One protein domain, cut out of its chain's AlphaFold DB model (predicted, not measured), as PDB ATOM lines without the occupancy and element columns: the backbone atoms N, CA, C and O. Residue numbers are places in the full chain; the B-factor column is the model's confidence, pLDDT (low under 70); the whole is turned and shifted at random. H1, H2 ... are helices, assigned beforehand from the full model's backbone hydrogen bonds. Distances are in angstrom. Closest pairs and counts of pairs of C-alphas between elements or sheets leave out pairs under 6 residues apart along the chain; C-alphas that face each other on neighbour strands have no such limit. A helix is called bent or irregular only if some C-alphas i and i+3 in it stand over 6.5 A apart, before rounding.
ATOM      1  N   GLU A  20     184.008 117.492 160.081       87.19
ATOM      2  CA  GLU A  20     183.449 118.633 159.353       87.19
ATOM      3  C   GLU A  20     183.363 118.365 157.846       87.19
ATOM      4  O   GLU A  20     182.355 118.686 157.203       87.19
ATOM      5  N   HIS A  21     184.376 117.707 157.278       88.19
ATOM      6  CA  HIS A  21     184.349 117.269 155.887       88.19
ATOM      7  C   HIS A  21     183.227 116.257 155.654       88.19
ATOM      8  O   HIS A  21     182.400 116.442 154.759       88.19
ATOM      9  N   ARG A  22     183.141 115.229 156.506       88.00
ATOM     10  CA  ARG A  22     182.094 114.204 156.430       88.00
ATOM     11  C   ARG A  22     180.696 114.794 156.535       88.00
ATOM     12  O   ARG A  22     179.841 114.500 155.705       88.00
ATOM     13  N   PHE A  23     180.482 115.679 157.502       90.94
ATOM     14  CA  PHE A  23     179.211 116.376 157.654       90.94
ATOM     15  C   PHE A  23     178.836 117.186 156.408       90.94
ATOM     16  O   PHE A  23     177.692 117.142 155.956       90.94
ATOM     17  N   THR A  24     179.809 117.885 155.819       91.38
ATOM     18  CA  THR A  24     179.605 118.661 154.591       91.38
ATOM     19  C   THR A  24     179.184 117.767 153.424       91.38
ATOM     20  O   THR A  24     178.244 118.107 152.706       91.38
ATOM     21  N   VAL A  25     179.840 116.615 153.252       91.00
ATOM     22  CA  VAL A  25     179.512 115.642 152.198       91.00
ATOM     23  C   VAL A  25     178.104 115.082 152.393       91.00
ATOM     24  O   VAL A  25     177.309 115.114 151.456       91.00
ATOM     25  N   VAL A  26     177.761 114.652 153.609       92.62
ATOM     26  CA  VAL A  26     176.435 114.100 153.928       92.62
ATOM     27  C   VAL A  26     175.330 115.129 153.673       92.62
ATOM     28  O   VAL A  26     174.336 114.819 153.015       92.62
ATOM     29  N   ARG A  27     175.517 116.384 154.107       93.75
ATOM     30  CA  ARG A  27     174.563 117.472 153.830       93.75
ATOM     31  C   ARG A  27     174.413 117.726 152.335       93.75
ATOM     32  O   ARG A  27     173.295 117.860 151.841       93.75
ATOM     33  N   PHE A  28     175.524 117.780 151.605       91.75
ATOM     34  CA  PHE A  28     175.513 117.998 150.161       91.75
ATOM     35  C   PHE A  28     174.789 116.870 149.413       91.75
ATOM     36  O   PHE A  28     173.936 117.149 148.567       91.75
ATOM     37  N   ASN A  29     175.078 115.608 149.744       90.38
ATOM     38  CA  ASN A  29     174.426 114.441 149.150       90.38
ATOM     39  C   ASN A  29     172.922 114.455 149.424       90.38
ATOM     40  O   ASN A  29     172.130 114.331 148.488       90.38
ATOM     41  N   PHE A  30     172.530 114.707 150.675       90.00
ATOM     42  CA  PHE A  30     171.128 114.795 151.058       90.00
ATOM     43  C   PHE A  30     170.390 115.899 150.296       90.00
ATOM     44  O   PHE A  30     169.361 115.632 149.681       90.00
ATOM     45  N   ILE A  31     170.917 117.130 150.287       89.12
ATOM     46  CA  ILE A  31     170.255 118.264 149.624       89.12
ATOM     47  C   ILE A  31     170.114 118.005 148.125       89.12
ATOM     48  O   ILE A  31     169.054 118.282 147.564       89.12
ATOM     49  N   ASN A  32     171.134 117.447 147.472       86.81
ATOM     50  CA  ASN A  32     171.067 117.143 146.044       86.81
ATOM     51  C   ASN A  32     170.087 116.014 145.734       86.81
ATOM     52  O   ASN A  32     169.270 116.170 144.828       86.81
ATOM     53  N   ALA A  33     170.134 114.908 146.482       84.81
ATOM     54  CA  ALA A  33     169.200 113.803 146.306       84.81
ATOM     55  C   ALA A  33     167.764 114.276 146.550       84.81
ATOM     56  O   ALA A  33     166.898 114.097 145.696       84.81
ATOM     57  N   CYS A  34     167.532 114.977 147.661       84.12
ATOM     58  CA  CYS A  34     166.249 115.585 147.965       84.12
ATOM     59  C   CYS A  34     165.803 116.493 146.818       84.12
ATOM     60  O   CYS A  34     164.730 116.265 146.286       84.12
ATOM     61  N   THR A  35     166.627 117.438 146.355       81.62
ATOM     62  CA  THR A  35     166.246 118.389 145.292       81.62
ATOM     63  C   THR A  35     165.982 117.694 143.951       81.62
ATOM     64  O   THR A  35     165.099 118.115 143.207       81.62
ATOM     65  N   PHE A  36     166.717 116.626 143.632       80.12
ATOM     66  CA  PHE A  36     166.546 115.869 142.390       80.12
ATOM     67  C   PHE A  36     165.248 115.049 142.383       80.12
ATOM     68  O   PHE A  36     164.547 115.016 141.373       80.12
ATOM     69  N   TYR A  37     164.898 114.424 143.511       74.81
ATOM     70  CA  TYR A  37     163.692 113.597 143.644       74.81
ATOM     71  C   TYR A  37     162.462 114.366 144.166       74.81
ATOM     72  O   TYR A  37     161.354 113.836 144.174       74.81
ATOM     73  N   ALA A  38     162.635 115.623 144.573       66.81
ATOM     74  CA  ALA A  38     161.661 116.443 145.294       66.81
ATOM     75  C   ALA A  38     160.413 116.879 144.516       66.81
ATOM     76  O   ALA A  38     159.472 117.381 145.137       66.81
ATOM     77  N   GLY A  39     160.408 116.793 143.184       72.12
ATOM     78  CA  GLY A  39     159.347 117.378 142.360       72.12
ATOM     79  C   GLY A  39     159.222 118.897 142.570       72.12
ATOM     80  O   GLY A  39     160.010 119.668 142.025       72.12
ATOM     81  N   SER A  40     158.226 119.333 143.352       67.88
ATOM     82  CA  SER A  40     157.951 120.745 143.670       67.88
ATOM     83  C   SER A  40     158.846 121.335 144.769       67.88
ATOM     84  O   SER A  40     158.870 122.554 144.942       67.88
ATOM     85  N   LYS A  41     159.598 120.529 145.528       73.81
ATOM     86  CA  LYS A  41     160.427 121.045 146.633       73.81
ATOM     87  C   LYS A  41     161.755 121.603 146.098       73.81
ATOM     88  O   LYS A  41     162.355 121.044 145.184       73.81
ATOM     89  N   ASN A  42     162.200 122.746 146.623       79.00
ATOM     90  CA  ASN A  42     163.450 123.390 146.201       79.00
ATOM     91  C   ASN A  42     164.612 123.076 147.169       79.00
ATOM     92  O   ASN A  42     164.416 122.453 148.210       79.00
ATOM     93  N   ALA A  43     165.823 123.538 146.846       83.88
ATOM     94  CA  ALA A  43     166.998 123.306 147.691       83.88
ATOM     95  C   ALA A  43     166.839 123.852 149.124       83.88
ATOM     96  O   ALA A  43     167.367 123.257 150.056       83.88
ATOM     97  N   THR A  44     166.080 124.935 149.323       85.38
ATOM     98  CA  THR A  44     165.800 125.503 150.654       85.38
ATOM     99  C   THR A  44     164.887 124.601 151.481       85.38
ATOM    100  O   THR A  44     165.123 124.436 152.671       85.38
ATOM    101  N   TYR A  45     163.892 123.959 150.859       87.56
ATOM    102  CA  TYR A  45     163.106 122.919 151.527       87.56
ATOM    103  C   TYR A  45     164.013 121.780 151.988       87.56
ATOM    104  O   TYR A  45     163.914 121.333 153.124       87.56
ATOM    105  N   CYS A  46     164.899 121.315 151.106       87.19
ATOM    106  CA  CYS A  46     165.795 120.204 151.406       87.19
ATOM    107  C   CYS A  46     166.810 120.556 152.496       87.19
ATOM    108  O   CYS A  46     167.117 119.717 153.334       87.19
ATOM    109  N   ASP A  47     167.290 121.798 152.531       90.06
ATOM    110  CA  ASP A  47     168.148 122.281 153.612       90.06
ATOM    111  C   ASP A  47     167.397 122.375 154.950       90.06
ATOM    112  O   ASP A  47     167.902 121.932 155.977       90.06
ATOM    113  N   CYS A  48     166.157 122.874 154.933       89.50
ATOM    114  CA  CYS A  48     165.279 122.875 156.102       89.50
ATOM    115  C   CYS A  48     165.040 121.447 156.615       89.50
ATOM    116  O   CYS A  48     165.278 121.172 157.785       89.50
ATOM    117  N   ALA A  49     164.685 120.511 155.732       88.62
ATOM    118  CA  ALA A  49     164.472 119.111 156.094       88.62
ATOM    119  C   ALA A  49     165.740 118.453 156.664       88.62
ATOM    120  O   ALA A  49     165.650 117.671 157.605       88.62
ATOM    121  N   PHE A  50     166.921 118.790 156.135       91.88
ATOM    122  CA  PHE A  50     168.188 118.329 156.698       91.88
ATOM    123  C   PHE A  50     168.383 118.825 158.138       91.88
ATOM    124  O   PHE A  50     168.797 118.051 158.996       91.88
ATOM    125  N   ASN A  51     168.074 120.096 158.411       92.50
ATOM    126  CA  ASN A  51     168.204 120.667 159.752       92.50
ATOM    127  C   ASN A  51     167.221 120.031 160.748       92.50
ATOM    128  O   ASN A  51     167.620 119.768 161.876       92.50
ATOM    129  N   GLU A  52     165.996 119.704 160.328       91.00
ATOM    130  CA  GLU A  52     165.034 118.977 161.177       91.00
ATOM    131  C   GLU A  52     165.553 117.574 161.540       91.00
ATOM    132  O   GLU A  52     165.486 117.157 162.692       91.00
ATOM    133  N   ILE A  53     166.135 116.851 160.574       91.44
ATOM    134  CA  ILE A  53     166.762 115.541 160.833       91.44
ATOM    135  C   ILE A  53     167.958 115.700 161.783       91.44
ATOM    136  O   ILE A  53     168.172 114.873 162.667       91.44
ATOM    137  N   LEU A  54     168.756 116.755 161.601       93.88
ATOM    138  CA  LEU A  54     169.898 117.051 162.460       93.88
ATOM    139  C   LEU A  54     169.481 117.350 163.902       93.88
ATOM    140  O   LEU A  54     170.182 116.933 164.822       93.88
ATOM    141  N   GLU A  55     168.375 118.063 164.093       93.06
ATOM    142  CA  GLU A  55     167.825 118.370 165.412       93.06
ATOM    143  C   GLU A  55     167.292 117.111 166.107       93.06
ATOM    144  O   GLU A  55     167.611 116.886 167.274       93.06
ATOM    145  N   GLU A  56     166.563 116.257 165.384       93.31
ATOM    146  CA  GLU A  56     165.955 115.041 165.941       93.31
ATOM    147  C   GLU A  56     166.996 113.964 166.292       93.31
ATOM    148  O   GLU A  56     166.957 113.373 167.371       93.31
ATOM    149  N   PHE A  57     167.941 113.689 165.390       93.25
ATOM    150  CA  PHE A  57     168.859 112.549 165.525       93.25
ATOM    151  C   PHE A  57     170.260 112.939 166.001       93.25
ATOM    152  O   PHE A  57     171.047 112.083 166.411       93.25
ATOM    153  N   GLY A  58     170.592 114.227 165.962       94.56
ATOM    154  CA  GLY A  58     171.910 114.723 166.314       94.56
ATOM    155  C   GLY A  58     172.965 114.482 165.233       94.56
ATOM    156  O   GLY A  58     172.851 113.648 164.330       94.56
ATOM    157  N   ARG A  59     174.051 115.247 165.342       93.69
ATOM    158  CA  ARG A  59     175.111 115.310 164.330       93.69
ATOM    159  C   ARG A  59     175.788 113.966 164.071       93.69
ATOM    160  O   ARG A  59     175.989 113.603 162.915       93.69
ATOM    161  N   ASP A  60     176.124 113.233 165.127       93.12
ATOM    162  CA  ASP A  60     176.895 111.992 165.010       93.12
ATOM    163  C   ASP A  60     176.091 110.874 164.339       93.12
ATOM    164  O   ASP A  60     176.637 110.116 163.539       93.12
ATOM    165  N   ALA A  61     174.789 110.774 164.620       93.56
ATOM    166  CA  ALA A  61     173.918 109.826 163.931       93.56
ATOM    167  C   ALA A  61     173.752 110.213 162.458       93.56
ATOM    168  O   ALA A  61     173.891 109.361 161.583       93.56
ATOM    169  N   VAL A  62     173.554 111.504 162.168       93.81
ATOM    170  CA  VAL A  62     173.432 112.006 160.792       93.81
ATOM    171  C   VAL A  62     174.677 111.711 159.962       93.81
ATOM    172  O   VAL A  62     174.555 111.163 158.870       93.81
ATOM    173  N   ILE A  63     175.871 112.015 160.476       91.88
ATOM    174  CA  ILE A  63     177.131 111.755 159.762       91.88
ATOM    175  C   ILE A  63     177.305 110.264 159.463       91.88
ATOM    176  O   ILE A  63     177.774 109.905 158.385       91.88
ATOM    177  N   ARG A  64     176.960 109.397 160.422       90.88
ATOM    178  CA  ARG A  64     177.175 107.952 160.296       90.88
ATOM    179  C   ARG A  64     176.129 107.263 159.423       90.88
ATOM    180  O   ARG A  64     176.480 106.306 158.744       90.88
ATOM    181  N   LEU A  65     174.872 107.708 159.471       93.38
ATOM    182  CA  LEU A  65     173.733 106.908 159.009       93.38
ATOM    183  C   LEU A  65     172.932 107.547 157.872       93.38
ATOM    184  O   LEU A  65     172.285 106.818 157.127       93.38
ATOM    185  N   LEU A  66     172.954 108.874 157.692       89.62
ATOM    186  CA  LEU A  66     172.048 109.516 156.727       89.62
ATOM    187  C   LEU A  66     172.381 109.181 155.261       89.62
ATOM    188  O   LEU A  66     171.474 109.115 154.437       89.62
ATOM    189  N   ASP A  67     173.659 108.960 154.942       86.81
ATOM    190  CA  ASP A  67     174.130 108.617 153.586       86.81
ATOM    191  C   ASP A  67     174.186 107.096 153.335       86.81
ATOM    192  O   ASP A  67     174.624 106.650 152.278       86.81
ATOM    193  N   VAL A  68     173.736 106.281 154.298       89.06
ATOM    194  CA  VAL A  68     173.674 104.820 154.148       89.06
ATOM    195  C   VAL A  68     172.500 104.461 153.238       89.06
ATOM    196  O   VAL A  68     171.331 104.674 153.582       89.06
ATOM    197  N   GLY A  69     172.826 103.921 152.062       81.31
ATOM    198  CA  GLY A  69     171.861 103.615 151.006       81.31
ATOM    199  C   GLY A  69     171.006 102.381 151.291       81.31
ATOM    200  O   GLY A  69     169.816 102.383 150.965       81.31
ATOM    201  N   ASP A  70     171.594 101.361 151.920       82.81
ATOM    202  CA  ASP A  70     170.941 100.096 152.258       82.81
ATOM    203  C   ASP A  70     171.215  99.703 153.720       82.81
ATOM    204  O   ASP A  70     172.352  99.725 154.187       82.81
ATOM    205  N   GLU A  71     170.163  99.303 154.438       85.31
ATOM    206  CA  GLU A  71     170.249  98.775 155.806       85.31
ATOM    207  C   GLU A  71     171.188  97.555 155.880       85.31
ATOM    208  O   GLU A  71     171.824  97.337 156.909       85.31
ATOM    209  N   SER A  72     171.344  96.797 154.784       87.50
ATOM    210  CA  SER A  72     172.262  95.649 154.708       87.50
ATOM    211  C   SER A  72     173.746  96.007 154.889       87.50
ATOM    212  O   SER A  72     174.560  95.130 155.187       87.50
ATOM    213  N   GLU A  73     174.103  97.289 154.764       89.38
ATOM    214  CA  GLU A  73     175.447  97.813 155.035       89.38
ATOM    215  C   GLU A  73     175.723  97.972 156.543       89.38
ATOM    216  O   GLU A  73     176.870  98.167 156.957       89.38
ATOM    217  N   LEU A  74     174.686  97.859 157.379       91.75
ATOM    218  CA  LEU A  74     174.764  97.996 158.825       91.75
ATOM    219  C   LEU A  74     174.809  96.625 159.503       91.75
ATOM    220  O   LEU A  74     174.087  95.691 159.166       91.75
ATOM    221  N   SER A  75     175.663  96.515 160.516       90.12
ATOM    222  CA  SER A  75     175.797  95.303 161.340       90.12
ATOM    223  C   SER A  75     175.447  95.532 162.812       90.12
ATOM    224  O   SER A  75     175.242  94.574 163.556       90.12
ATOM    225  N   ASN A  76     175.362  96.793 163.240       94.31
ATOM    226  CA  ASN A  76     175.003  97.174 164.597       94.31
ATOM    227  C   ASN A  76     173.477  97.352 164.704       94.31
ATOM    228  O   ASN A  76     172.882  98.100 163.935       94.31
ATOM    229  N   ALA A  77     172.849  96.675 165.671       94.12
ATOM    230  CA  ALA A  77     171.397  96.700 165.859       94.12
ATOM    231  C   ALA A  77     170.842  98.085 166.240       94.12
ATOM    232  O   ALA A  77     169.725  98.420 165.853       94.12
ATOM    233  N   GLU A  78     171.610  98.880 166.984       94.19
ATOM    234  CA  GLU A  78     171.260 100.258 167.329       94.19
ATOM    235  C   GLU A  78     171.298 101.144 166.082       94.19
ATOM    236  O   GLU A  78     170.327 101.839 165.803       94.19
ATOM    237  N   ASP A  79     172.352 101.033 165.270       94.62
ATOM    238  CA  ASP A  79     172.469 101.794 164.022       94.62
ATOM    239  C   ASP A  79     171.365 101.423 163.020       94.62
ATOM    240  O   ASP A  79     170.818 102.308 162.367       94.62
ATOM    241  N   ILE A  80     170.989 100.142 162.935       94.06
ATOM    242  CA  ILE A  80     169.845  99.679 162.131       94.06
ATOM    243  C   ILE A  80     168.545 100.322 162.625       94.06
ATOM    244  O   ILE A  80     167.769 100.855 161.831       94.06
ATOM    245  N   ALA A  81     168.303 100.304 163.940       95.12
ATOM    246  CA  ALA A  81     167.108 100.906 164.518       95.12
ATOM    247  C   ALA A  81     167.058 102.420 164.260       95.12
ATOM    248  O   ALA A  81     166.032 102.925 163.805       95.12
ATOM    249  N   THR A  82     168.165 103.132 164.480       93.94
ATOM    250  CA  THR A  82     168.261 104.572 164.224       93.94
ATOM    251  C   THR A  82     168.101 104.892 162.741       93.94
ATOM    252  O   THR A  82     167.327 105.785 162.405       93.94
ATOM    253  N   HIS A  83     168.755 104.150 161.840       93.44
ATOM    254  CA  HIS A  83     168.606 104.325 160.390       93.44
ATOM    255  C   HIS A  83     167.148 104.166 159.966       93.44
ATOM    256  O   HIS A  83     166.600 105.042 159.295       93.44
ATOM    257  N   LYS A  84     166.474 103.120 160.448       91.69
ATOM    258  CA  LYS A  84     165.052 102.905 160.186       91.69
ATOM    259  C   LYS A  84     164.190 104.059 160.700       91.69
ATOM    260  O   LYS A  84     163.356 104.564 159.948       91.69
ATOM    261  N   SER A  85     164.422 104.529 161.926       92.12
ATOM    262  CA  SER A  85     163.712 105.690 162.477       92.12
ATOM    263  C   SER A  85     163.946 106.963 161.657       92.12
ATOM    264  O   SER A  85     162.999 107.708 161.419       92.12
ATOM    265  N   MET A  86     165.159 107.192 161.144       90.69
ATOM    266  CA  MET A  86     165.446 108.316 160.243       90.69
ATOM    267  C   MET A  86     164.663 108.199 158.929       90.69
ATOM    268  O   MET A  86     164.079 109.178 158.464       90.69
ATOM    269  N   ARG A  87     164.604 107.001 158.329       87.56
ATOM    270  CA  ARG A  87     163.818 106.748 157.106       87.56
ATOM    271  C   ARG A  87     162.328 106.985 157.336       87.56
ATOM    272  O   ARG A  87     161.680 107.605 156.494       87.56
ATOM    273  N   GLU A  88     161.802 106.523 158.464       87.81
ATOM    274  CA  GLU A  88     160.411 106.739 158.865       87.81
ATOM    275  C   GLU A  88     160.124 108.226 159.101       87.81
ATOM    276  O   GLU A  88     159.142 108.731 158.563       87.81
ATOM    277  N   PHE A  89     161.007 108.948 159.798       87.00
ATOM    278  CA  PHE A  89     160.892 110.394 160.014       87.00
ATOM    279  C   PHE A  89     160.819 111.161 158.689       87.00
ATOM    280  O   PHE A  89     159.901 111.957 158.486       87.00
ATOM    281  N   MET A  90     161.728 110.867 157.752       80.38
ATOM    282  CA  MET A  90     161.763 111.488 156.421       80.38
ATOM    283  C   MET A  90     160.533 111.155 155.567       80.38
ATOM    284  O   MET A  90     160.064 111.991 154.795       80.38
ATOM    285  N   ALA A  91     160.007 109.932 155.676       77.88
ATOM    286  CA  ALA A  91     158.800 109.519 154.963       77.88
ATOM    287  C   ALA A  91     157.528 110.132 155.574       77.88
ATOM    288  O   ALA A  91     156.577 110.440 154.856       77.88
ATOM    289  N   ALA A  92     157.520 110.317 156.894       70.25
ATOM    290  CA  ALA A  92     156.407 110.838 157.670       70.25
ATOM    291  C   ALA A  92     156.410 112.366 157.800       70.25
ATOM    292  O   ALA A  92     155.610 112.877 158.574       70.25
ATOM    293  N   THR A  93     157.261 113.106 157.077       61.97
ATOM    294  CA  THR A  93     157.233 114.577 157.060       61.97
ATOM    295  C   THR A  93     156.299 115.088 155.942       61.97
ATOM    296  O   THR A  93     156.754 115.326 154.817       61.97
ATOM    297  N   PRO A  94     154.980 115.293 156.180       54.72
ATOM    298  CA  PRO A  94     154.094 115.945 155.222       54.72
ATOM    299  C   PRO A  94     154.372 117.447 155.225       54.72
ATOM    300  O   PRO A  94     153.608 118.208 155.797       54.72
ATOM    301  N   GLU A  95     155.483 117.863 154.616       62.41
ATOM    302  CA  GLU A  95     155.918 119.252 154.366       62.41
ATOM    303  C   GLU A  95     156.115 120.157 155.607       62.41
ATOM    304  O   GLU A  95     157.080 120.914 155.622       62.41
ATOM    305  N   GLY A  96     155.305 120.037 156.662       64.25
ATOM    306  CA  GLY A  96     155.556 120.473 158.032       64.25
ATOM    307  C   GLY A  96     156.033 121.916 158.161       64.25
ATOM    308  O   GLY A  96     155.450 122.839 157.582       64.25
ATOM    309  N   VAL A  97     157.104 122.082 158.941       70.50
ATOM    310  CA  VAL A  97     157.837 123.336 159.188       70.50
ATOM    311  C   VAL A  97     158.393 123.925 157.885       70.50
ATOM    312  O   VAL A  97     158.337 125.130 157.674       70.50
ATOM    313  N   CYS A  98     158.815 123.075 156.949       80.31
ATOM    314  CA  CYS A  98     159.460 123.478 155.699       80.31
ATOM    315  C   CYS A  98     158.482 123.792 154.549       80.31
ATOM    316  O   CYS A  98     158.917 124.101 153.436       80.31
ATOM    317  N   LYS A  99     157.161 123.723 154.775       74.00
ATOM    318  CA  LYS A  99     156.121 123.837 153.731       74.00
ATOM    319  C   LYS A  99     156.193 125.116 152.894       74.00
ATOM    320  O   LYS A  99     155.733 125.145 151.758       74.00
ATOM    321  N   GLU A 100     156.751 126.190 153.447       72.50
ATOM    322  CA  GLU A 100     156.888 127.476 152.755       72.50
ATOM    323  C   GLU A 100     157.896 127.443 151.598       72.50
ATOM    324  O   GLU A 100     157.821 128.269 150.690       72.50
ATOM    325  N   PHE A 101     158.784 126.446 151.587       71.88
ATOM    326  CA  PHE A 101     159.797 126.242 150.553       71.88
ATOM    327  C   PHE A 101     159.371 125.229 149.477       71.88
ATOM    328  O   PHE A 101     160.147 124.893 148.578       71.88
ATOM    329  N   VAL A 102     158.124 124.755 149.530       70.81
ATOM    330  CA  VAL A 102     157.504 123.981 148.452       70.81
ATOM    331  C   VAL A 102     157.081 124.956 147.356       70.81
ATOM    332  O   VAL A 102     156.358 125.922 147.618       70.81
ATOM    333  N   LYS A 103     157.534 124.748 146.112       66.38
ATOM    334  CA  LYS A 103     157.109 125.591 144.988       66.38
ATOM    335  C   LYS A 103     155.597 125.475 144.827       66.38
ATOM    336  O   LYS A 103     155.079 124.402 144.529       66.38
ATOM    337  N   LYS A 104     154.907 126.603 144.972       59.88
ATOM    338  CA  LYS A 104     153.526 126.772 144.517       59.88
ATOM    339  C   LYS A 104     153.586 126.976 143.007       59.88
ATOM    340  O   LYS A 104     154.224 127.938 142.607       59.88
TER     341      LYS A 104
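AT A GLANCE: This is residues 20 to 104 of the 123 residues of an uncharacterized protein of Alcaligenaceae bacterium (UniProt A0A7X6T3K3). Helices crossed at various angles make an elongated cluster, with H2 in its middle, H1 crossing one side of H2, and H4 reaching the last part of H2 on another side. The short helix H3 bridges H1 and H4, which stay apart from each other, while the small, uneven H5 packs beside the first part of H2. The printed part has 85 residues with five named helices, in the order H1, H2, H3, H4, H5, and no named strand; its class is all helix. It is compact, with a radius of gyration of the C-alphas of 12.8 A, and spans 42 by 27 by 21 A.

IN THESE COORDINATES: H1 holds residues 20 to 37, begins at C-alpha 20 at (183.449, 118.633, 159.353) and is 25.7 A long from first to last C-alpha. H2 holds residues 43 to 57 and is 20.9 A long. H3, residues 59 to 65, measures 10.0 A. H4 holds residues 77 to 91, begins at C-alpha 77 at (171.397, 96.700, 165.859) and is 21.0 A long. H5, residues 96 to 101, measures 10.4 A and ends at C-alpha 101 at (159.797, 126.242, 150.553). H5 is irregular: C-alphas 97 and 100 are 7.7 A apart.

HOW THE PARTS SIT: H2 is the hub, touching three other helices, and the helix packing is mostly crossed, with one of five touching pairs at a shallow tilt. H1 touches H2 with residues 27 to 35 alone, at a steep tilt of 54 degrees, opposite ways; the closest C-alphas, those of Ile 31 and Cys 46, are 5.2 A apart. H2 touches H5 with residues 44 to 49 alone, at a shallow tilt of 20 degrees, opposite ways; the closest C-alphas are those of Tyr 45 and Phe 101, at 4.8 A. H2 touches H4 with residues 53 to 57 alone, opposite ways at a tilt of 37 degrees, only just steep; the closest C-alphas are those of Ile 53 and Met 86, at 7.4 A. H3 touches H1, with the C-alphas of Phe 23 and Ile 63 closest at 5.5 A, at a steep tilt of 62 degrees. H3 also touches H4, about perpendicular at 82 degrees, with the C-alphas of Leu 65 and His 83 closest at 5.9 A. H2 and H3 are close but not clearly touching. In H1, H2, H3 and H4 every O i to N i+4 pair is within hydrogen-bond range; in H5 0 of 2 are, beside 2 of 3 O i to N i+3 pairs.

THE WHOLE: The C-alphas farthest apart are those of Ser 75 and Lys 104, at 42.1 A. The printed part has no cut. The link from H3 to H4, 11 residues, is long; the others are tight. The mean pLDDT of the printed part is 85.1, and it is under 70 at residues 38, 40, 93 to 96 and 103 to 104.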